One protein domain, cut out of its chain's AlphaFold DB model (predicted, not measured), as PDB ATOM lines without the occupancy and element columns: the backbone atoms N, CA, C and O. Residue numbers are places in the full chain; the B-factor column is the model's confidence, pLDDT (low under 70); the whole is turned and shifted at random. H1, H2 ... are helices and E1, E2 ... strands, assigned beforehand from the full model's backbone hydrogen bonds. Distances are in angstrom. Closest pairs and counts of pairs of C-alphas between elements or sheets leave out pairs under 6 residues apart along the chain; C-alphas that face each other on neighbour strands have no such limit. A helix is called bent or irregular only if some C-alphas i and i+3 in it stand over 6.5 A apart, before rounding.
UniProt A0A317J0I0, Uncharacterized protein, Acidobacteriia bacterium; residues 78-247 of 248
ATOM      1  N   ASP A  78     229.426 176.036 110.853       88.81
ATOM      2  CA  ASP A  78     230.180 176.432 112.054       88.81
ATOM      3  C   ASP A  78     230.824 177.826 111.929       88.81
ATOM      4  O   ASP A  78     231.071 178.496 112.927       88.81
ATOM      5  N   ALA A  79     231.076 178.288 110.698       90.12
ATOM      6  CA  ALA A  79     231.594 179.626 110.410       90.12
ATOM      7  C   ALA A  79     230.486 180.693 110.281       90.12
ATOM      8  O   ALA A  79     230.775 181.844 109.954       90.12
ATOM      9  N   GLY A  80     229.226 180.319 110.514       91.44
ATOM     10  CA  GLY A  80     228.050 181.159 110.320       91.44
ATOM     11  C   GLY A  80     227.266 180.806 109.056       91.44
ATOM     12  O   GLY A  80     227.389 179.715 108.491       91.44
ATOM     13  N   LEU A  81     226.416 181.739 108.629       92.19
ATOM     14  CA  LEU A  81     225.557 181.571 107.464       92.19
ATOM     15  C   LEU A  81     226.384 181.639 106.175       92.19
ATOM     16  O   LEU A  81     227.168 182.565 105.975       92.19
ATOM     17  N   GLY A  82     226.192 180.663 105.300       94.00
ATOM     18  CA  GLY A  82     226.802 180.606 103.980       94.00
ATOM     19  C   GLY A  82     225.770 180.339 102.892       94.00
ATOM     20  O   GLY A  82     224.567 180.265 103.145       94.00
ATOM     21  N   PHE A  83     226.269 180.156 101.671       96.19
ATOM     22  CA  PHE A  83     225.460 179.795 100.515       96.19
ATOM     23  C   PHE A  83     225.781 178.378 100.041       96.19
ATOM     24  O   PHE A  83     226.939 177.954 100.036       96.19
ATOM     25  N   ILE A  84     224.751 177.660  99.609       97.69
ATOM     26  CA  ILE A  84     224.827 176.338  98.986       97.69
ATOM     27  C   ILE A  84     224.179 176.402  97.607       97.69
ATOM     28  O   ILE A  84     223.221 177.145  97.410       97.69
ATOM     29  N   GLY A  85     224.693 175.653  96.632       98.00
ATOM     30  CA  GLY A  85     224.076 175.622  95.309       98.00
ATOM     31  C   GLY A  85     222.701 174.947  95.338       98.00
ATOM     32  O   GLY A  85     222.464 174.017  96.108       98.00
ATOM     33  N   TRP A  86     221.810 175.382  94.458       98.06
ATOM     34  CA  TRP A  86     220.456 174.862  94.288       98.06
ATOM     35  C   TRP A  86     220.311 174.260  92.885       98.06
ATOM     36  O   TRP A  86     220.709 174.873  91.892       98.06
ATOM     37  N   GLY A  87     219.839 173.019  92.792       97.12
ATOM     38  CA  GLY A  87     219.699 172.264  91.542       97.12
ATOM     39  C   GLY A  87     218.312 172.331  90.901       97.12
ATOM     40  O   GLY A  87     218.180 171.875  89.775       97.12
ATOM     41  N   PHE A  88     217.336 172.966  91.561       96.38
ATOM     42  CA  PHE A  88     215.951 173.161  91.098       96.38
ATOM     43  C   PHE A  88     215.041 171.922  91.076       96.38
ATOM     44  O   PHE A  88     213.883 172.055  90.686       96.38
ATOM     45  N   GLU A  89     215.493 170.774  91.576       97.44
ATOM     46  CA  GLU A  89     214.620 169.614  91.784       97.44
ATOM     47  C   GLU A  89     213.668 169.803  92.981       97.44
ATOM     48  O   GLU A  89     213.929 170.623  93.874       97.44
ATOM     49  N   PRO A  90     212.559 169.041  93.050       96.38
ATOM     50  CA  PRO A  90     211.735 168.966  94.250       96.38
ATOM     51  C   PRO A  90     212.573 168.654  95.498       96.38
ATOM     52  O   PRO A  90     213.421 167.762  95.505       96.38
ATOM     53  N   TYR A  91     212.343 169.416  96.570       97.56
ATOM     54  CA  TYR A  91     213.164 169.336  97.776       97.56
ATOM     55  C   TYR A  91     212.333 169.579  99.036       97.56
ATOM     56  O   TYR A  91     212.061 170.716  99.424       97.56
ATOM     57  N   GLN A  92     211.918 168.482  99.660       97.38
ATOM     58  CA  GLN A  92     211.165 168.412 100.912       97.38
ATOM     59  C   GLN A  92     211.706 167.291 101.828       97.38
ATOM     60  O   GLN A  92     210.930 166.441 102.275       97.38
ATOM     61  N   PRO A  93     213.028 167.229 102.094       96.81
ATOM     62  CA  PRO A  93     213.558 166.256 103.040       96.81
ATOM     63  C   PRO A  93     213.022 166.533 104.455       96.81
ATOM     64  O   PRO A  93     212.774 167.680 104.832       96.81
ATOM     65  N   SER A  94     212.848 165.478 105.244       94.81
ATOM     66  CA  SER A  94     212.501 165.545 106.664       94.81
ATOM     67  C   SER A  94     213.701 165.855 107.564       94.81
ATOM     68  O   SER A  94     213.508 166.248 108.713       94.81
ATOM     69  N   TYR A  95     214.926 165.719 107.054       90.31
ATOM     70  CA  TYR A  95     216.160 166.081 107.755       90.31
ATOM     71  C   TYR A  95     216.958 167.168 107.034       90.31
ATOM     72  O   TYR A  95     216.754 167.442 105.850       90.31
ATOM     73  N   ASP A  96     217.898 167.794 107.753       94.19
ATOM     74  CA  ASP A  96     218.752 168.854 107.209       94.19
ATOM     75  C   ASP A  96     219.831 168.286 106.272       94.19
ATOM     76  O   ASP A  96     221.012 168.132 106.597       94.19
ATOM     77  N   LEU A  97     219.397 167.963 105.058       95.50
ATOM     78  CA  LEU A  97     220.256 167.443 104.007       95.50
ATOM     79  C   LEU A  97     221.269 168.499 103.510       95.50
ATOM     80  O   LEU A  97     222.304 168.124 102.957       95.50
ATOM     81  N   LYS A  98     221.049 169.804 103.751       96.56
ATOM     82  CA  LYS A  98     222.052 170.844 103.454       96.56
ATOM     83  C   LYS A  98     223.240 170.741 104.400       96.56
ATOM     84  O   LYS A  98     224.378 170.765 103.932       96.56
ATOM     85  N   ALA A  99     222.980 170.604 105.701       95.00
ATOM     86  CA  ALA A  99     224.028 170.425 106.700       95.00
ATOM     87  C   ALA A  99     224.862 169.173 106.393       95.00
ATOM     88  O   ALA A  99     226.089 169.259 106.313       95.00
ATOM     89  N   LEU A 100     224.207 168.047 106.086       95.44
ATOM     90  CA  LEU A 100     224.894 166.813 105.681       95.44
ATOM     91  C   LEU A 100     225.727 166.983 104.406       95.44
ATOM     92  O   LEU A 100     226.859 166.500 104.335       95.44
ATOM     93  N   ALA A 101     225.200 167.690 103.402       97.25
ATOM     94  CA  ALA A 101     225.933 167.960 102.170       97.25
ATOM     95  C   ALA A 101     227.197 168.794 102.434       97.25
ATOM     96  O   ALA A 101     228.267 168.468 101.916       97.25
ATOM     97  N   VAL A 102     227.118 169.824 103.283       96.50
ATOM     98  CA  VAL A 102     228.291 170.616 103.688       96.50
ATOM     99  C   VAL A 102     229.281 169.770 104.487       96.50
ATOM    100  O   VAL A 102     230.482 169.818 104.212       96.50
ATOM    101  N   GLU A 103     228.799 168.965 105.429       94.94
ATOM    102  CA  GLU A 103     229.636 168.117 106.274       94.94
ATOM    103  C   GLU A 103     230.394 167.058 105.459       94.94
ATOM    104  O   GLU A 103     231.570 166.795 105.722       94.94
ATOM    105  N   SER A 104     229.780 166.517 104.401       95.88
ATOM    106  CA  SER A 104     230.411 165.530 103.511       95.88
ATOM    107  C   SER A 104     231.708 166.029 102.854       95.88
ATOM    108  O   SER A 104     232.571 165.230 102.488       95.88
ATOM    109  N   ARG A 105     231.921 167.353 102.777       95.69
ATOM    110  CA  ARG A 105     233.190 167.939 102.311       95.69
ATOM    111  C   ARG A 105     234.375 167.472 103.152       95.69
ATOM    112  O   ARG A 105     235.472 167.342 102.614       95.69
ATOM    113  N   SER A 106     234.162 167.217 104.445       95.12
ATOM    114  CA  SER A 106     235.194 166.700 105.348       95.12
ATOM    115  C   SER A 106     235.657 165.296 104.953       95.12
ATOM    116  O   SER A 106     236.849 165.016 105.046       95.12
ATOM    117  N   ILE A 107     234.761 164.458 104.415       97.25
ATOM    118  CA  ILE A 107     235.090 163.116 103.912       97.25
ATOM    119  C   ILE A 107     236.066 163.229 102.738       97.25
ATOM    120  O   ILE A 107     237.094 162.558 102.720       97.25
ATOM    121  N   LEU A 108     235.790 164.126 101.784       96.88
ATOM    122  CA  LEU A 108     236.687 164.366 100.650       96.88
ATOM    123  C   LEU A 108     238.011 165.007 101.085       96.88
ATOM    124  O   LEU A 108     239.070 164.636 100.583       96.88
ATOM    125  N   ALA A 109     237.955 165.968 102.011       95.25
ATOM    126  CA  ALA A 109     239.123 166.702 102.492       95.25
ATOM    127  C   ALA A 109     240.081 165.842 103.334       95.25
ATOM    128  O   ALA A 109     241.289 166.084 103.302       95.25
ATOM    129  N   ALA A 110     239.558 164.851 104.059       96.81
ATOM    130  CA  ALA A 110     240.352 163.878 104.805       96.81
ATOM    131  C   ALA A 110     241.061 162.856 103.898       96.81
ATOM    132  O   ALA A 110     241.962 162.158 104.357       96.81
ATOM    133  N   ASP A 111     240.674 162.780 102.622       96.81
ATOM    134  CA  ASP A 111     241.241 161.870 101.631       96.81
ATOM    135  C   ASP A 111     241.985 162.653 100.519       96.81
ATOM    136  O   ASP A 111     242.580 163.711 100.753       96.81
ATOM    137  N   ARG A 112     241.993 162.129  99.289       97.44
ATOM    138  CA  ARG A 112     242.804 162.581  98.146       97.44
ATOM    139  C   ARG A 112     242.116 163.651  97.305       97.44
ATOM    140  O   ARG A 112     242.627 164.058  96.260       97.44
ATOM    141  N   TYR A 113     240.948 164.100  97.746       97.94
ATOM    142  CA  TYR A 113     240.067 164.973  96.992       97.94
ATOM    143  C   TYR A 113     239.967 166.357  97.628       97.94
ATOM    144  O   TYR A 113     240.345 166.609  98.778       97.94
ATOM    145  N   ARG A 114     239.471 167.301  96.838       96.44
ATOM    146  CA  ARG A 114     239.011 168.603  97.306       96.44
ATOM    147  C   ARG A 114     237.622 168.833  96.742       96.44
ATOM    148  O   ARG A 114     237.472 168.872  95.522       96.44
ATOM    149  N   ALA A 115     236.643 169.008  97.627       96.69
ATOM    150  CA  ALA A 115     235.298 169.403  97.229       96.69
ATOM    151  C   ALA A 115     235.364 170.702  96.408       96.69
ATOM    152  O   ALA A 115     236.001 171.668  96.840       96.69
ATOM    153  N   ASP A 116     234.742 170.714  95.233       95.19
ATOM    154  CA  ASP A 116     234.710 171.873  94.336       95.19
ATOM    155  C   ASP A 116     233.312 172.488  94.215       95.19
ATOM    156  O   ASP A 116     233.190 173.686  93.970       95.19
ATOM    157  N   SER A 117     232.265 171.697  94.445       96.81
ATOM    158  CA  SER A 117     230.879 172.140  94.422       96.81
ATOM    159  C   SER A 117     230.025 171.310  95.372       96.81
ATOM    160  O   SER A 117     230.221 170.105  95.530       96.81
ATOM    161  N   VAL A 118     229.069 171.978  96.015       98.00
ATOM    162  CA  VAL A 118     228.051 171.367  96.871       98.00
ATOM    163  C   VAL A 118     226.714 171.963  96.470       98.00
ATOM    164  O   VAL A 118     226.557 173.188  96.455       98.00
ATOM    165  N   ARG A 119     225.766 171.101  96.114       98.44
ATOM    166  CA  ARG A 119     224.426 171.490  95.682       98.44
ATOM    167  C   ARG A 119     223.381 170.625  96.369       98.44
ATOM    168  O   ARG A 119     223.624 169.448  96.605       98.44
ATOM    169  N   VAL A 120     222.226 171.205  96.650       98.56
ATOM    170  CA  VAL A 120     221.000 170.509  97.069       98.56
ATOM    171  C   VAL A 120     219.913 170.711  96.026       98.56
ATOM    172  O   VAL A 120     220.117 171.480  95.084       98.56
ATOM    173  N   ALA A 121     218.776 170.033  96.189       98.12
ATOM    174  CA  ALA A 121     217.714 170.013  95.187       98.12
ATOM    175  C   ALA A 121     218.256 169.532  93.838       98.12
ATOM    176  O   ALA A 121     218.039 170.164  92.812       98.12
ATOM    177  N   THR A 122     219.051 168.463  93.867       98.25
ATOM    178  CA  THR A 122     219.580 167.789  92.679       98.25
ATOM    179  C   THR A 122     218.875 166.451  92.467       98.25
ATOM    180  O   THR A 122     218.033 166.053  93.269       98.25
ATOM    181  N   GLU A 123     219.238 165.750  91.396       97.19
ATOM    182  CA  GLU A 123     218.817 164.378  91.117       97.19
ATOM    183  C   GLU A 123     220.000 163.400  91.200       97.19
ATOM    184  O   GLU A 123     221.171 163.784  91.080       97.19
ATOM    185  N   ILE A 124     219.692 162.113  91.377       97.00
ATOM    186  CA  ILE A 124     220.652 161.020  91.195       97.00
ATOM    187  C   ILE A 124     220.327 160.347  89.865       97.00
ATOM    188  O   ILE A 124     219.260 159.760  89.709       97.00
ATOM    189  N   ALA A 125     221.249 160.416  88.905       95.25
ATOM    190  CA  ALA A 125     221.023 159.830  87.590       95.25
ATOM    191  C   ALA A 125     220.999 158.290  87.639       95.25
ATOM    192  O   ALA A 125     221.880 157.666  88.236       95.25
ATOM    193  N   GLU A 126     220.057 157.677  86.914       95.81
ATOM    194  CA  GLU A 126     219.926 156.214  86.772       95.81
ATOM    195  C   GLU A 126     221.218 155.538  86.279       95.81
ATOM    196  O   GLU A 126     221.502 154.397  86.630       95.81
ATOM    197  N   ALA A 127     222.029 156.256  85.493       94.12
ATOM    198  CA  ALA A 127     223.250 155.745  84.869       94.12
ATOM    199  C   ALA A 127     224.358 155.320  85.855       94.12
ATOM    200  O   ALA A 127     225.368 154.761  85.421       94.12
ATOM    201  N   TRP A 128     224.202 155.612  87.149       95.56
ATOM    202  CA  TRP A 128     225.129 155.192  88.205       95.56
ATOM    203  C   TRP A 128     224.780 153.849  88.843       95.56
ATOM    204  O   TRP A 128     225.534 153.364  89.683       95.56
ATOM    205  N   PHE A 129     223.652 153.256  88.462       95.19
ATOM    206  CA  PHE A 129     223.179 151.986  88.991       95.19
ATOM    207  C   PHE A 129     223.282 150.889  87.931       95.19
ATOM    208  O   PHE A 129     223.233 151.155  86.728       95.19
ATOM    209  N   ALA A 130     223.399 149.645  88.388       92.88
ATOM    210  CA  ALA A 130     223.482 148.470  87.527       92.88
ATOM    211  C   ALA A 130     222.316 147.501  87.803       92.88
ATOM    212  O   ALA A 130     222.528 146.459  88.419       92.88
ATOM    213  N   PRO A 131     221.073 147.830  87.396       94.56
ATOM    214  CA  PRO A 131     219.974 146.875  87.474       94.56
ATOM    215  C   PRO A 131     220.223 145.695  86.523       94.56
ATOM    216  O   PRO A 131     220.598 145.877  85.365       94.56
ATOM    217  N   GLU A 132     219.988 144.480  87.006       94.50
ATOM    218  CA  GLU A 132     220.191 143.227  86.268       94.50
ATOM    219  C   GLU A 132     218.928 142.778  85.524       94.50
ATOM    220  O   GLU A 132     219.004 142.010  84.562       94.50
ATOM    221  N   THR A 133     217.755 143.253  85.955       96.38
ATOM    222  CA  THR A 133     216.458 142.861  85.390       96.38
ATOM    223  C   THR A 133     215.597 144.068  85.004       96.38
ATOM    224  O   THR A 133     215.745 145.148  85.585       96.38
ATOM    225  N   PRO A 134     214.650 143.909  84.054       97.62
ATOM    226  CA  PRO A 134     213.669 144.949  83.736       97.62
ATOM    227  C   PRO A 134     212.864 145.418  84.956       97.62
ATOM    228  O   PRO A 134     212.657 146.617  85.117       97.62
ATOM    229  N   ASP A 135     212.491 144.499  85.851       98.12
ATOM    230  CA  ASP A 135     211.747 144.818  87.076       98.12
ATOM    231  C   ASP A 135     212.580 145.682  88.036       98.12
ATOM    232  O   ASP A 135     212.075 146.638  88.625       98.12
ATOM    233  N   GLN A 136     213.880 145.387  88.180       97.56
ATOM    234  CA  GLN A 136     214.794 146.227  88.960       97.56
ATOM    235  C   GLN A 136     214.963 147.606  88.321       97.56
ATOM    236  O   GLN A 136     214.984 148.608  89.032       97.56
ATOM    237  N   GLN A 137     215.053 147.672  86.992       97.75
ATOM    238  CA  GLN A 137     215.146 148.930  86.257       97.75
ATOM    239  C   GLN A 137     213.885 149.785  86.438       97.75
ATOM    240  O   GLN A 137     214.001 150.988  86.656       97.75
ATOM    241  N   GLU A 138     212.689 149.196  86.364       98.31
ATOM    242  CA  GLU A 138     211.428 149.903  86.617       98.31
ATOM    243  C   GLU A 138     211.339 150.376  88.072       98.31
ATOM    244  O   GLU A 138     211.062 151.550  88.331       98.31
ATOM    245  N   ARG A 139     211.669 149.495  89.026       98.25
ATOM    246  CA  ARG A 139     211.707 149.843  90.448       98.25
ATOM    247  C   ARG A 139     212.692 150.976  90.734       98.25
ATOM    248  O   ARG A 139     212.357 151.860  91.514       98.25
ATOM    249  N   LEU A 140     213.866 150.991  90.098       98.31
ATOM    250  CA  LEU A 140     214.848 152.072  90.225       98.31
ATOM    251  C   LEU A 140     214.247 153.425  89.834       98.31
ATOM    252  O   LEU A 140     214.365 154.372  90.610       98.31
ATOM    253  N   ARG A 141     213.556 153.512  88.689       98.38
ATOM    254  CA  ARG A 141     212.918 154.774  88.265       98.38
ATOM    255  C   ARG A 141     211.877 155.238  89.272       98.38
ATOM    256  O   ARG A 141     211.879 156.404  89.654       98.38
ATOM    257  N   ASN A 142     211.032 154.316  89.735       98.25
ATOM    258  CA  ASN A 142     209.988 154.618  90.713       98.25
ATOM    259  C   ASN A 142     210.589 155.131  92.029       98.25
ATOM    260  O   ASN A 142     210.134 156.136  92.567       98.25
ATOM    261  N   VAL A 143     211.651 154.486  92.522       98.44
ATOM    262  CA  VAL A 143     212.334 154.912  93.750       98.44
ATOM    263  C   VAL A 143     212.960 156.297  93.588       98.44
ATOM    264  O   VAL A 143     212.770 157.144  94.459       98.44
ATOM    265  N   LEU A 144     213.661 156.560  92.480       98.12
ATOM    266  CA  LEU A 144     214.296 157.862  92.233       98.12
ATOM    267  C   LEU A 144     213.274 159.000  92.088       98.12
ATOM    268  O   LEU A 144     213.526 160.099  92.575       98.12
ATOM    269  N   GLN A 145     212.099 158.737  91.506       97.38
ATOM    270  CA  GLN A 145     210.996 159.708  91.426       97.38
ATOM    271  C   GLN A 145     210.351 160.018  92.784       97.38
ATOM    272  O   GLN A 145     209.727 161.066  92.945       97.38
ATOM    273  N   CYS A 146     210.484 159.118  93.760       97.31
ATOM    274  CA  CYS A 146     209.929 159.266  95.108       97.31
ATOM    275  C   CYS A 146     210.968 159.704  96.154       97.31
ATOM    276  O   CYS A 146     210.691 159.652  97.359       97.31
ATOM    277  N   VAL A 147     212.163 160.127  95.727       97.88
ATOM    278  CA  VAL A 147     213.141 160.783  96.603       97.88
ATOM    279  C   VAL A 147     212.578 162.131  97.052       97.88
ATOM    280  O   VAL A 147     212.132 162.936  96.241       97.88
ATOM    281  N   LYS A 148     212.600 162.395  98.362       98.06
ATOM    282  CA  LYS A 148     212.070 163.646  98.928       98.06
ATOM    283  C   LYS A 148     213.006 164.830  98.716       98.06
ATOM    284  O   LYS A 148     212.573 165.976  98.741       98.06
ATOM    285  N   GLY A 149     214.291 164.561  98.541       98.06
ATOM    286  CA  GLY A 149     215.301 165.545  98.194       98.06
ATOM    287  C   GLY A 149     216.660 164.878  98.053       98.06
ATOM    288  O   GLY A 149     216.943 163.891  98.739       98.06
ATOM    289  N   ALA A 150     217.501 165.421  97.174       98.50
ATOM    290  CA  ALA A 150     218.875 164.971  97.014       98.50
ATOM    291  C   ALA A 150     219.881 166.127  97.071       98.50
ATOM    292  O   ALA A 150     219.539 167.312  96.947       98.50
ATOM    293  N   ALA A 151     221.135 165.756  97.295       98.62
ATOM    294  CA  ALA A 151     222.291 166.625  97.251       98.62
ATOM    295  C   ALA A 151     223.415 165.981  96.438       98.62
ATOM    296  O   ALA A 151     223.556 164.758  96.397       98.62
ATOM    297  N   THR A 152     224.246 166.819  95.830       98.69
ATOM    298  CA  THR A 152     225.405 166.409  95.041       98.69
ATOM    299  C   THR A 152     226.623 167.196  95.487       98.69
ATOM    300  O   THR A 152     226.615 168.429  95.525       98.69
ATOM    301  N   ILE A 153     227.688 166.470  95.793       98.44
ATOM    302  CA  ILE A 153     228.968 167.002  96.241       98.44
ATOM    303  C   ILE A 153     230.018 166.506  95.269       98.44
ATOM    304  O   ILE A 153     230.321 165.316  95.242       98.44
ATOM    305  N   SER A 154     230.557 167.408  94.456       98.06
ATOM    306  CA  SER A 154     231.634 167.060  93.533       98.06
ATOM    307  C   SER A 154     232.986 167.408  94.141       98.06
ATOM    308  O   SER A 154     233.138 168.344  94.933       98.06
ATOM    309  N   GLY A 155     233.979 166.605  93.792       97.38
ATOM    310  CA  GLY A 155     235.352 166.731  94.223       97.38
ATOM    311  C   GLY A 155     236.309 166.508  93.066       97.38
ATOM    312  O   GLY A 155     236.099 165.655  92.202       97.38
ATOM    313  N   LYS A 156     237.401 167.269  93.090       97.00
ATOM    314  CA  LYS A 156     238.536 167.092  92.186       97.00
ATOM    315  C   LYS A 156     239.650 166.357  92.898       97.00
ATOM    316  O   LYS A 156     239.938 166.650  94.063       97.00
ATOM    317  N   LEU A 157     240.272 165.419  92.192       98.00
ATOM    318  CA  LEU A 157     241.475 164.758  92.679       98.00
ATOM    319  C   LEU A 157     242.584 165.802  92.839       98.00
ATOM    320  O   LEU A 157     242.720 166.702  92.006       98.00
ATOM    321  N   ARG A 158     243.369 165.718  93.915       97.94
ATOM    322  CA  ARG A 158     244.466 166.669  94.109       97.94
ATOM    323  C   ARG A 158     245.637 166.369  93.160       97.94
ATOM    324  O   ARG A 158     245.875 165.199  92.840       97.94
ATOM    325  N   PRO A 159     246.379 167.396  92.702       97.50
ATOM    326  CA  PRO A 159     247.432 167.221  91.703       97.50
ATOM    327  C   PRO A 159     248.543 166.238  92.080       97.50
ATOM    328  O   PRO A 159     249.096 165.582  91.202       97.50
ATOM    329  N   GLU A 160     248.840 166.095  93.370       97.69
ATOM    330  CA  GLU A 160     249.868 165.203  93.909       97.69
ATOM    331  C   GLU A 160     249.556 163.704  93.756       97.69
ATOM    332  O   GLU A 160     250.453 162.880  93.922       97.69
ATOM    333  N   HIS A 161     248.316 163.329  93.423       97.44
ATOM    334  CA  HIS A 161     247.902 161.923  93.358       97.44
ATOM    335  C   HIS A 161     247.844 161.342  91.943       97.44
ATOM    336  O   HIS A 161     247.909 160.121  91.799       97.44
ATOM    337  N   HIS A 162     247.717 162.170  90.899       96.56
ATOM    338  CA  HIS A 162     247.657 161.688  89.517       96.56
ATOM    339  C   HIS A 162     248.034 162.781  88.496       96.56
ATOM    340  O   HIS A 162     247.525 163.906  88.584       96.56
ATOM    341  N   PRO A 163     248.840 162.473  87.458       95.75
ATOM    342  CA  PRO A 163     249.239 163.454  86.439       95.75
ATOM    343  C   PRO A 163     248.059 163.996  85.622       95.75
ATOM    344  O   PRO A 163     248.124 165.103  85.100       95.75
ATOM    345  N   ARG A 164     246.968 163.228  85.527       96.75
ATOM    346  CA  ARG A 164     245.709 163.619  84.874       96.75
ATOM    347  C   ARG A 164     244.600 163.921  85.884       96.75
ATOM    348  O   ARG A 164     243.464 163.520  85.675       96.75
ATOM    349  N   ASN A 165     244.932 164.511  87.033       97.31
ATOM    350  CA  ASN A 165     243.970 164.844  88.099       97.31
ATOM    351  C   ASN A 165     242.816 165.743  87.618       97.31
ATOM    352  O   ASN A 165     241.706 165.650  88.128       97.31
ATOM    353  N   ASP A 166     243.072 166.568  86.607       96.31
ATOM    354  CA  ASP A 166     242.137 167.514  86.006       96.31
ATOM    355  C   ASP A 166     240.935 166.845  85.325       96.31
ATOM    356  O   ASP A 166     239.881 167.471  85.204       96.31
ATOM    357  N   VAL A 167     241.084 165.579  84.912       96.94
ATOM    358  CA  VAL A 167     240.012 164.787  84.286       96.94
ATOM    359  C   VAL A 167     239.384 163.743  85.210       96.94
ATOM    360  O   VAL A 167     238.503 162.997  84.779       96.94
ATOM    361  N   GLN A 168     239.840 163.678  86.465       97.44
ATOM    362  CA  GLN A 168     239.312 162.764  87.475       97.44
ATOM    363  C   GLN A 168     238.195 163.451  88.253       97.44
ATOM    364  O   GLN A 168     238.383 164.524  88.832       97.44
ATOM    365  N   GLN A 169     237.038 162.805  88.287       96.12
ATOM    366  CA  GLN A 169     235.850 163.273  88.978       96.12
ATOM    367  C   GLN A 169     235.503 162.314  90.110       96.12
ATOM    368  O   GLN A 169     235.475 161.099  89.918       96.12
ATOM    369  N   PHE A 170     235.183 162.884  91.267       98.12
ATOM    370  CA  PHE A 170     234.557 162.175  92.373       98.12
ATOM    371  C   PHE A 170     233.269 162.894  92.746       98.12
ATOM    372  O   PHE A 170     233.268 164.115  92.883       98.12
ATOM    373  N   THR A 171     232.183 162.155  92.913       98.38
ATOM    374  CA  THR A 171     230.874 162.716  93.237       98.38
ATOM    375  C   THR A 171     230.247 161.904  94.356       98.38
ATOM    376  O   THR A 171     230.155 160.687  94.246       98.38
ATOM    377  N   ILE A 172     229.789 162.567  95.413       98.62
ATOM    378  CA  ILE A 172     228.914 161.983  96.429       98.62
ATOM    379  C   ILE A 172     227.502 162.487  96.156       98.62
ATOM    380  O   ILE A 172     227.273 163.696  96.081       98.62
ATOM    381  N   PHE A 173     226.560 161.567  96.035       98.56
ATOM    382  CA  PHE A 173     225.138 161.844  96.096       98.56
ATOM    383  C   PHE A 173     224.630 161.495  97.486       98.56
ATOM    384  O   PHE A 173     225.020 160.471  98.044       98.56
ATOM    385  N   LEU A 174     223.759 162.335  98.029       98.56
ATOM    386  CA  LEU A 174     223.004 162.069  99.247       98.56
ATOM    387  C   LEU A 174     221.521 162.191  98.903       98.56
ATOM    388  O   LEU A 174     221.157 163.110  98.172       98.56
ATOM    389  N   ALA A 175     220.670 161.312  99.415       98.31
ATOM    390  CA  ALA A 175     219.232 161.379  99.180       98.31
ATOM    391  C   ALA A 175     218.420 160.891 100.375       98.31
ATOM    392  O   ALA A 175     218.814 159.956 101.075       98.31
ATOM    393  N   GLU A 176     217.243 161.494 100.534       98.12
ATOM    394  CA  GLU A 176     216.179 160.962 101.378       98.12
ATOM    395  C   GLU A 176     215.186 160.158 100.552       98.12
ATOM    396  O   GLU A 176     214.417 160.711  99.761       98.12
ATOM    397  N   CYS A 177     215.168 158.850 100.770       98.12
ATOM    398  CA  CYS A 177     214.173 157.961 100.203       98.12
ATOM    399  C   CYS A 177     212.850 158.048 100.977       98.12
ATOM    400  O   CYS A 177     212.771 158.523 102.113       98.12
ATOM    401  N   SER A 178     211.781 157.541 100.365       97.06
ATOM    402  CA  SER A 178     210.467 157.482 101.010       97.06
ATOM    403  C   SER A 178     210.447 156.561 102.237       97.06
ATOM    404  O   SER A 178     209.707 156.819 103.187       97.06
ATOM    405  N   ASN A 179     211.263 155.502 102.236       97.38
ATOM    406  CA  ASN A 179     211.395 154.533 103.323       97.38
ATOM    407  C   ASN A 179     212.764 153.814 103.263       97.38
ATOM    408  O   ASN A 179     213.545 154.004 102.333       97.38
ATOM    409  N   GLU A 180     213.046 152.980 104.265       97.75
ATOM    410  CA  GLU A 180     214.295 152.208 104.381       97.75
ATOM    411  C   GLU A 180     214.442 151.098 103.326       97.75
ATOM    412  O   GLU A 180     215.550 150.813 102.881       97.75
ATOM    413  N   ASN A 181     213.342 150.493 102.865       98.38
ATOM    414  CA  ASN A 181     213.420 149.467 101.819       98.38
ATOM    415  C   ASN A 181     213.911 150.057 100.492       98.38
ATOM    416  O   ASN A 181     214.600 149.379  99.731       98.38
ATOM    417  N   ASP A 182     213.549 151.308 100.215       98.38
ATOM    418  CA  ASP A 182     213.978 152.028  99.021       98.38
ATOM    419  C   ASP A 182     215.463 152.402  99.095       98.38
ATOM    420  O   ASP A 182     216.192 152.172  98.132       98.38
ATOM    421  N   SER A 183     215.947 152.895 100.240       98.06
ATOM    422  CA  SER A 183     217.374 153.205 100.416       98.06
ATOM    423  C   SER A 183     218.244 151.940 100.360       98.06
ATOM    424  O   SER A 183     219.294 151.948  99.720       98.06
ATOM    425  N   ALA A 184     217.791 150.834 100.964       98.25
ATOM    426  CA  ALA A 184     218.465 149.537 100.912       98.25
ATOM    427  C   ALA A 184     218.479 148.963  99.490       98.25
ATOM    428  O   ALA A 184     219.474 148.387  99.046       98.25
ATOM    429  N   PHE A 185     217.391 149.158  98.741       98.19
ATOM    430  CA  PHE A 185     217.348 148.795  97.331       98.19
ATOM    431  C   PHE A 185     218.368 149.596  96.509       98.19
ATOM    432  O   PHE A 185     219.131 148.991  95.754       98.19
ATOM    433  N   LEU A 186     218.455 150.918  96.695       98.06
ATOM    434  CA  LEU A 186     219.470 151.737  96.022       98.06
ATOM    435  C   LEU A 186     220.901 151.330  96.404       98.06
ATOM    436  O   LEU A 186     221.763 151.277  95.530       98.06
ATOM    437  N   GLU A 187     221.160 150.994  97.672       97.56
ATOM    438  CA  GLU A 187     222.461 150.468  98.108       97.56
ATOM    439  C   GLU A 187     222.819 149.174  97.370       97.56
ATOM    440  O   GLU A 187     223.929 149.054  96.851       97.56
ATOM    441  N   SER A 188     221.868 148.241  97.253       96.12
ATOM    442  CA  SER A 188     222.095 146.968  96.561       96.12
ATOM    443  C   SER A 188     222.480 147.161  95.090       96.12
ATOM    444  O   SER A 188     223.351 146.456  94.589       96.12
ATOM    445  N   LEU A 189     221.911 148.169  94.418       95.38
ATOM    446  CA  LEU A 189     222.249 148.506  93.032       95.38
ATOM    447  C   LEU A 189     223.528 149.352  92.905       95.38
ATOM    448  O   LEU A 189     224.166 149.354  91.852       95.38
ATOM    449  N   GLY A 190     223.897 150.081  93.961       89.50
ATOM    450  CA  GLY A 190     225.050 150.984  94.029       89.50
ATOM    451  C   GLY A 190     226.371 150.306  94.406       89.50
ATOM    452  O   GLY A 190     227.305 150.985  94.820       89.50
ATOM    453  N   THR A 191     226.457 148.979  94.313       83.31
ATOM    454  CA  THR A 191     227.666 148.191  94.639       83.31
ATOM    455  C   THR A 191     228.193 147.380  93.448       83.31
ATOM    456  O   THR A 191     229.072 146.535  93.606       83.31
ATOM    457  N   GLY A 192     227.671 147.634  92.244       75.38
ATOM    458  CA  GLY A 192     228.009 146.882  91.038       75.38
ATOM    459  C   GLY A 192     229.381 147.220  90.445       75.38
ATOM    460  O   GLY A 192     229.824 148.366  90.449       75.38
ATOM    461  N   ASN A 193     230.021 146.214  89.848       74.12
ATOM    462  CA  ASN A 193     231.244 146.398  89.071       74.12
ATOM    463  C   ASN A 193     230.925 147.058  87.724       74.12
ATOM    464  O   ASN A 193     230.301 146.447  86.856       74.12
ATOM    465  N   SER A 194     231.405 148.283  87.519       83.25
ATOM    466  CA  SER A 194     231.342 148.975  86.233       83.25
ATOM    467  C   SER A 194     232.750 149.166  85.668       83.25
ATOM    468  O   SER A 194     233.625 149.690  86.353       83.25
ATOM    469  N   PRO A 195     233.003 148.830  84.389       78.62
ATOM    470  CA  PRO A 195     234.304 149.084  83.774       78.62
ATOM    471  C   PRO A 195     234.557 150.581  83.522       78.62
ATOM    472  O   PRO A 195     235.644 150.958  83.095       78.62
ATOM    473  N   ARG A 196     233.548 151.446  83.712       86.31
ATOM    474  CA  ARG A 196     233.627 152.883  83.397       86.31
ATOM    475  C   ARG A 196     233.765 153.775  84.626       86.31
ATOM    476  O   ARG A 196     234.112 154.945  84.473       86.31
ATOM    477  N   HIS A 197     233.424 153.269  85.803       93.75
ATOM    478  CA  HIS A 197     233.410 154.032  87.042       93.75
ATOM    479  C   HIS A 197     233.464 153.084  88.240       93.75
ATOM    480  O   HIS A 197     232.945 151.977  88.169       93.75
ATOM    481  N   ALA A 198     234.049 153.548  89.338       96.12
ATOM    482  CA  ALA A 198     233.927 152.902  90.637       96.12
ATOM    483  C   ALA A 198     232.727 153.505  91.376       96.12
ATOM    484  O   ALA A 198     232.521 154.723  91.317       96.12
ATOM    485  N   VAL A 199     231.933 152.674  92.047       96.94
ATOM    486  CA  VAL A 199     230.721 153.123  92.744       96.94
ATOM    487  C   VAL A 199     230.540 152.400  94.071       96.94
ATOM    488  O   VAL A 199     230.762 151.199  94.167       96.94
ATOM    489  N   ILE A 200     230.138 153.124  95.113       97.69
ATOM    490  CA  ILE A 200     229.810 152.524  96.405       97.69
ATOM    491  C   ILE A 200     228.574 153.179  97.014       97.69
ATOM    492  O   ILE A 200     228.527 154.390  97.247       97.69
ATOM    493  N   GLY A 201     227.567 152.349  97.264       97.75
ATOM    494  CA  GLY A 201     226.362 152.689  98.000       97.75
ATOM    495  C   GLY A 201     226.548 152.500  99.503       97.75
ATOM    496  O   GLY A 201     227.237 151.583  99.963       97.75
ATOM    497  N   ALA A 202     225.896 153.363 100.268       98.00
ATOM    498  CA  ALA A 202     225.697 153.227 101.701       98.00
ATOM    499  C   ALA A 202     224.285 153.700 102.050       98.00
ATOM    500  O   ALA A 202     223.803 154.682 101.485       98.00
ATOM    501  N   ASN A 203     223.636 153.051 103.007       97.81
ATOM    502  CA  ASN A 203     222.382 153.533 103.564       97.81
ATOM    503  C   ASN A 203     222.426 153.552 105.098       97.81
ATOM    504  O   ASN A 203     223.293 152.963 105.741       97.81
ATOM    505  N   GLU A 204     221.482 154.281 105.675       97.56
ATOM    506  CA  GLU A 204     221.098 154.202 107.081       97.56
ATOM    507  C   GLU A 204     219.630 154.642 107.121       97.56
ATOM    508  O   GLU A 204     219.331 155.765 106.708       97.56
ATOM    509  N   GLY A 205     218.706 153.785 107.577       96.06
ATOM    510  CA  GLY A 205     217.260 154.068 107.560       96.06
ATOM    511  C   GLY A 205     216.775 154.559 106.183       96.06
ATOM    512  O   GLY A 205     217.197 154.004 105.174       96.06
ATOM    513  N   PRO A 206     215.933 155.606 106.074       97.25
ATOM    514  CA  PRO A 206     215.505 156.154 104.778       97.25
ATOM    515  C   PRO A 206     216.587 156.975 104.053       97.25
ATOM    516  O   PRO A 206     216.328 157.503 102.974       97.25
ATOM    517  N   SER A 207     217.780 157.132 104.626       97.69
ATOM    518  CA  SER A 207     218.850 157.938 104.047       97.69
ATOM    519  C   SER A 207     219.789 157.085 103.205       97.69
ATOM    520  O   SER A 207     220.177 155.984 103.597       97.69
ATOM    521  N   PHE A 208     220.183 157.614 102.051       98.31
ATOM    522  CA  PHE A 208     221.044 156.944 101.086       98.31
ATOM    523  C   PHE A 208     222.209 157.847 100.672       98.31
ATOM    524  O   PHE A 208     222.050 159.059 100.512       98.31
ATOM    525  N   ALA A 209     223.377 157.245 100.468       98.50
ATOM    526  CA  ALA A 209     224.546 157.877  99.887       98.50
ATOM    527  C   ALA A 209     225.136 157.008  98.771       98.50
ATOM    528  O   ALA A 209     225.240 155.791  98.906       98.50
ATOM    529  N   LEU A 210     225.591 157.653  97.700       98.50
ATOM    530  CA  LEU A 210     226.292 157.015  96.588       98.50
ATOM    531  C   LEU A 210     227.564 157.798  96.291       98.50
ATOM    532  O   LEU A 210     227.487 158.956  95.888       98.50
ATOM    533  N   ALA A 211     228.731 157.187  96.459       98.31
ATOM    534  CA  ALA A 211     229.974 157.756  95.952       98.31
ATOM    535  C   ALA A 211     230.301 157.143  94.589       98.31
ATOM    536  O   ALA A 211     230.274 155.927  94.428       98.31
ATOM    537  N   VAL A 212     230.612 157.996  93.618       97.88
ATOM    538  CA  VAL A 212     230.969 157.630  92.246       97.88
ATOM    539  C   VAL A 212     232.298 158.279  91.901       97.88
ATOM    540  O   VAL A 212     232.469 159.486  92.077       97.88
ATOM    541  N   ALA A 213     233.216 157.505  91.341       97.38
ATOM    542  CA  ALA A 213     234.479 158.003  90.825       97.38
ATOM    543  C   ALA A 213     234.684 157.556  89.377       97.38
ATOM    544  O   ALA A 213     234.465 156.395  89.026       97.38
ATOM    545  N   ARG A 214     235.085 158.494  88.517       96.19
ATOM    546  CA  ARG A 214     235.352 158.228  87.098       96.19
ATOM    547  C   ARG A 214     236.360 159.204  86.513       96.19
ATOM    548  O   ARG A 214     236.509 160.329  86.984       96.19
ATOM    549  N   SER A 215     236.928 158.816  85.380       96.00
ATOM    550  CA  SER A 215     237.461 159.767  84.407       96.00
ATOM    551  C   SER A 215     236.339 160.227  83.473       96.00
ATOM    552  O   SER A 215     235.471 159.441  83.076       96.00
ATOM    553  N   PHE A 216     236.317 161.506  83.103       93.31
ATOM    554  CA  PHE A 216     235.430 161.986  82.035       93.31
ATOM    555  C   PHE A 216     236.111 162.071  80.666       93.31
ATOM    556  O   PHE A 216     235.450 162.411  79.685       93.31
ATOM    557  N   MET A 217     237.401 161.738  80.574       94.75
ATOM    558  CA  MET A 217     238.142 161.734  79.317       94.75
ATOM    559  C   MET A 217     238.293 160.316  78.761       94.75
ATOM    560  O   MET A 217     238.778 159.414  79.441       94.75
ATOM    561  N   ALA A 218     237.933 160.143  77.487       92.06
ATOM    562  CA  ALA A 218     238.150 158.894  76.766       92.06
ATOM    563  C   ALA A 218     239.644 158.524  76.729       92.06
ATOM    564  O   ALA A 218     240.498 159.377  76.491       92.06
ATOM    565  N   GLY A 219     239.948 157.245  76.957       93.31
ATOM    566  CA  GLY A 219     241.323 156.732  76.978       93.31
ATOM    567  C   GLY A 219     242.117 157.069  78.244       93.31
ATOM    568  O   GLY A 219     243.292 156.728  78.316       93.31
ATOM    569  N   VAL A 220     241.504 157.719  79.238       94.62
ATOM    570  CA  VAL A 220     242.098 157.913  80.565       94.62
ATOM    571  C   VAL A 220     241.308 157.081  81.564       94.62
ATOM    572  O   VAL A 220     240.104 157.285  81.712       94.62
ATOM    573  N   GLU A 221     241.984 156.161  82.244       94.12
ATOM    574  CA  GLU A 221     241.377 155.329  83.281       94.12
ATOM    575  C   GLU A 221     240.962 156.163  84.502       94.12
ATOM    576  O   GLU A 221     241.500 157.245  84.775       94.12
ATOM    577  N   SER A 222     239.955 155.664  85.219       95.50
ATOM    578  CA  SER A 222     239.572 156.211  86.518       95.50
ATOM    579  C   SER A 222     240.709 156.004  87.515       95.50
ATOM    580  O   SER A 222     241.305 154.933  87.562       95.50
ATOM    581  N   TYR A 223     240.984 157.019  88.329       96.75
ATOM    582  CA  TYR A 223     241.939 156.908  89.428       96.75
ATOM    583  C   TYR A 223     241.483 155.905  90.494       96.75
ATOM    584  O   TYR A 223     242.294 155.163  91.041       96.75
ATOM    585  N   GLU A 224     240.188 155.904  90.805       97.00
ATOM    586  CA  GLU A 224     239.603 154.947  91.740       97.00
ATOM    587  C   GLU A 224     239.246 153.663  91.000       97.00
ATOM    588  O   GLU A 224     238.566 153.711  89.966       97.00
ATOM    589  N   THR A 225     239.659 152.534  91.573       95.69
ATOM    590  CA  THR A 225     239.095 151.213  91.282       95.69
ATOM    591  C   THR A 225     237.926 150.921  92.222       95.69
ATOM    592  O   THR A 225     237.695 151.651  93.193       95.69
ATOM    593  N   GLN A 226     237.198 149.836  91.957       95.31
ATOM    594  CA  GLN A 226     236.106 149.412  92.828       95.31
ATOM    595  C   GLN A 226     236.600 149.099  94.250       95.31
ATOM    596  O   GLN A 226     235.995 149.525  95.225       95.31
ATOM    597  N   GLU A 227     237.743 148.431  94.383       95.56
ATOM    598  CA  GLU A 227     238.330 148.088  95.682       95.56
ATOM    599  C   GLU A 227     238.780 149.340  96.442       95.56
ATOM    600  O   GLU A 227     238.667 149.422  97.664       95.56
ATOM    601  N   MET A 228     239.288 150.348  95.726       96.69
ATOM    602  CA  MET A 228     239.725 151.590  96.353       96.69
ATOM    603  C   MET A 228     238.541 152.384  96.910       96.69
ATOM    604  O   MET A 228     238.636 152.896  98.033       96.69
ATOM    605  N   ILE A 229     237.432 152.490  96.167       97.12
ATOM    606  CA  ILE A 229     236.297 153.327  96.578       97.12
ATOM    607  C   ILE A 229     235.580 152.784  97.826       97.12
ATOM    608  O   ILE A 229     234.993 153.567  98.574       97.12
ATOM    609  N   GLU A 230     235.695 151.486  98.135       96.75
ATOM    610  CA  GLU A 230     235.089 150.869  99.328       96.75
ATOM    611  C   GLU A 230     235.450 151.580 100.639       96.75
ATOM    612  O   GLU A 230     234.632 151.630 101.564       96.75
ATOM    613  N   ARG A 231     236.631 152.215 100.716       97.75
ATOM    614  CA  ARG A 231     237.061 152.980 101.901       97.75
ATOM    615  C   ARG A 231     236.094 154.103 102.292       97.75
ATOM    616  O   ARG A 231     236.081 154.518 103.449       97.75
ATOM    617  N   PHE A 232     235.275 154.587 101.355       97.88
ATOM    618  CA  PHE A 232     234.276 155.624 101.611       97.88
ATOM    619  C   PHE A 232     232.991 155.094 102.254       97.88
ATOM    620  O   PHE A 232     232.259 155.886 102.846       97.88
ATOM    621  N   LYS A 233     232.722 153.779 102.223       97.75
ATOM    622  CA  LYS A 233     231.460 153.217 102.729       97.75
ATOM    623  C   LYS A 233     231.214 153.567 104.197       97.75
ATOM    624  O   LYS A 233     230.171 154.114 104.540       97.75
ATOM    625  N   LEU A 234     232.187 153.294 105.070       98.06
ATOM    626  CA  LEU A 234     232.035 153.541 106.507       98.06
ATOM    627  C   LEU A 234     231.878 155.041 106.846       98.06
ATOM    628  O   LEU A 234     230.940 155.366 107.578       98.06
ATOM    629  N   PRO A 235     232.711 155.968 106.324       98.38
ATOM    630  CA  PRO A 235     232.486 157.407 106.489       98.38
ATOM    631  C   PRO A 235     231.097 157.876 106.040       98.38
ATOM    632  O   PRO A 235     230.489 158.700 106.724       98.38
ATOM    633  N   LEU A 236     230.573 157.337 104.932       98.25
ATOM    634  CA  LEU A 236     229.234 157.671 104.442       98.25
ATOM    635  C   LEU A 236     228.142 157.177 105.399       98.25
ATOM    636  O   LEU A 236     227.297 157.972 105.796       98.25
ATOM    637  N   VAL A 237     228.192 155.923 105.859       98.00
ATOM    638  CA  VAL A 237     227.241 155.408 106.867       98.00
ATOM    639  C   VAL A 237     227.267 156.266 108.138       98.00
ATOM    640  O   VAL A 237     226.224 156.631 108.682       98.00
ATOM    641  N   GLN A 238     228.460 156.640 108.611       97.62
ATOM    642  CA  GLN A 238     228.605 157.490 109.796       97.62
ATOM    643  C   GLN A 238     228.001 158.886 109.601       97.62
ATOM    644  O   GLN A 238     227.395 159.409 110.539       97.62
ATOM    645  N   LEU A 239     228.155 159.474 108.410       97.06
ATOM    646  CA  LEU A 239     227.530 160.742 108.037       97.06
ATOM    647  C   LEU A 239     225.999 160.628 108.077       97.06
ATOM    648  O   LEU A 239     225.348 161.410 108.769       97.06
ATOM    649  N   LEU A 240     225.425 159.616 107.416       97.00
ATOM    650  CA  LEU A 240     223.971 159.404 107.378       97.00
ATOM    651  C   LEU A 240     223.385 159.203 108.788       97.00
ATOM    652  O   LEU A 240     222.387 159.826 109.153       97.00
ATOM    653  N   ARG A 241     224.065 158.425 109.640       95.75
ATOM    654  CA  ARG A 241     223.665 158.210 111.042       95.75
ATOM    655  C   ARG A 241     223.703 159.480 111.896       95.75
ATOM    656  O   ARG A 241     222.978 159.577 112.887       95.75
ATOM    657  N   ARG A 242     224.578 160.445 111.593       91.06
ATOM    658  CA  ARG A 242     224.565 161.754 112.274       91.06
ATOM    659  C   ARG A 242     223.349 162.575 111.857       91.06
ATOM    660  O   ARG A 242     222.708 163.143 112.734       91.06
ATOM    661  N   GLY A 243     222.974 162.532 110.580       86.75
ATOM    662  CA  GLY A 243     221.782 163.200 110.050       86.75
ATOM    663  C   GLY A 243     220.500 162.855 110.797       86.75
ATOM    664  O   GLY A 243     219.770 163.747 111.214       86.75
ATOM    665  N   HIS A 244     220.278 161.567 111.067       83.38
ATOM    666  CA  HIS A 244     219.109 161.110 111.826       83.38
ATOM    667  C   HIS A 244     219.061 161.577 113.282       83.38
ATOM    668  O   HIS A 244     217.987 161.633 113.872       83.38
ATOM    669  N   ARG A 245     220.213 161.871 113.892       83.31
ATOM    670  CA  ARG A 245     220.270 162.314 115.292       83.31
ATOM    671  C   ARG A 245     219.987 163.801 115.459       83.31
ATOM    672  O   ARG A 245     219.733 164.222 116.575       83.31
ATOM    673  N   LEU A 246     220.044 164.583 114.382       69.56
ATOM    674  CA  LEU A 246     219.765 166.022 114.414       69.56
ATOM    675  C   LEU A 246     218.266 166.346 114.304       69.56
ATOM    676  O   LEU A 246     217.891 167.505 114.441       69.56
ATOM    677  N   THR A 247     217.415 165.345 114.052       63.62
ATOM    678  CA  THR A 247     215.961 165.507 113.886       63.62
ATOM    679  C   THR A 247     215.115 164.917 115.017       63.62
ATOM    680  O   THR A 247     213.895 165.083 114.985       63.62
TER     681      THR A 247
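Overview. This is residues 78 to 247 of the 248 residues of an uncharacterized protein of Acidobacteriia bacterium (UniProt A0A317J0I0). A twisted sheet of six strands makes the core, with H1, H2 and the long helix H5 covering one face and H4 packed on the other. H3 lies off the sheet, close to H4, and E1 is at the sheet's far edge. The 170 printed residues hold, in order, E1 H1 H2 E2 H3 E3 E4 H4 E5 E6 H5; the class is mixed, helices and strands. The sheet's order is E1 E2 E3 E4 E6 E5, mixed in direction. The whole is compact, with a radius of gyration of the C-alphas of 15.3 A and spans of 47 by 42 by 28 A.

Along the chain. Of the inner strands, E3 is residues 149 to 157, 26.8 A long, E4 168 to 176, 27.0 A, E6 207 to 215, 27.1 A, and E2 113 to 120, 19.9 A, with a bend of 59 degrees at residue 116. The edge strands are E1, residues 80 to 86, beginning at C-alpha 80 (228.050, 181.159, 110.320), and E5, residues 198 to 204, 20.9 A. The helices are H1, residues 97 to 103, H2, 105 to 109, H3, 134 to 145, 16.9 A, H4, 180 to 189, 14.3 A, and H5, 226 to 245, 30.4 A, ending at C-alpha 245 (220.270, 162.314, 115.292). H5 has a kink of 30 degrees near residue 233 and is only just irregular: C-alphas 231 and 234 are 6.8 A apart.

Arrangement. E3 and E4 form a hairpin, with N 155 and O 170 2.7 A apart. E4 and E6 are antiparallel, N 171 to O 212 2.8 A. E5 and E6 form a hairpin, N 209 to O 202 2.8 A. E2 is antiparallel to E3, N 152 to O 119 2.8 A, and parallel to E1, N 120 to O 85 2.9 A. H5 lies over E6 and E5 at a height over the sheet of 7.2 A; the closest C-alphas of E5 and H5 are Ala 198 and Gln 226, 4.7 A. With residues 239 to 243 alone H5 touches H1, Leu 100 to Gly 243 6.5 A between closest C-alphas, at a steep tilt of 57 degrees, opposite ways. H1 and H2 are on the same face as H5. H4 is on the opposite face, its Glu 187 and Gly 201 of E5 4.5 A apart by closest C-alphas; these faces make three layers, helices on both sides of a sheet. E4, H4, E5 are a split strand-helix-strand unit, two strands running the same way with E6 between them, its crossover right-handed; E1, H1 H2, E2 are such a unit of parallel neighbours, left-handed. H3 is not on the sheet and is close to but not clearly touching H4, Val 143 to Asp 182 6.2 A between closest C-alphas. Every O i to N i+4 pair is within hydrogen-bond range in H1, H2, H3 and H4, and 9 of 16 in H5.

Size, cuts and confidence. The C-alphas farthest apart, of Ala 79 and Pro 134, are 47.3 A apart. The printed part has no cut, and the link from E2 to H3, 13 residues, is long. Mean pLDDT of the printed part is 95.5; residues 246 to 247 are under 70.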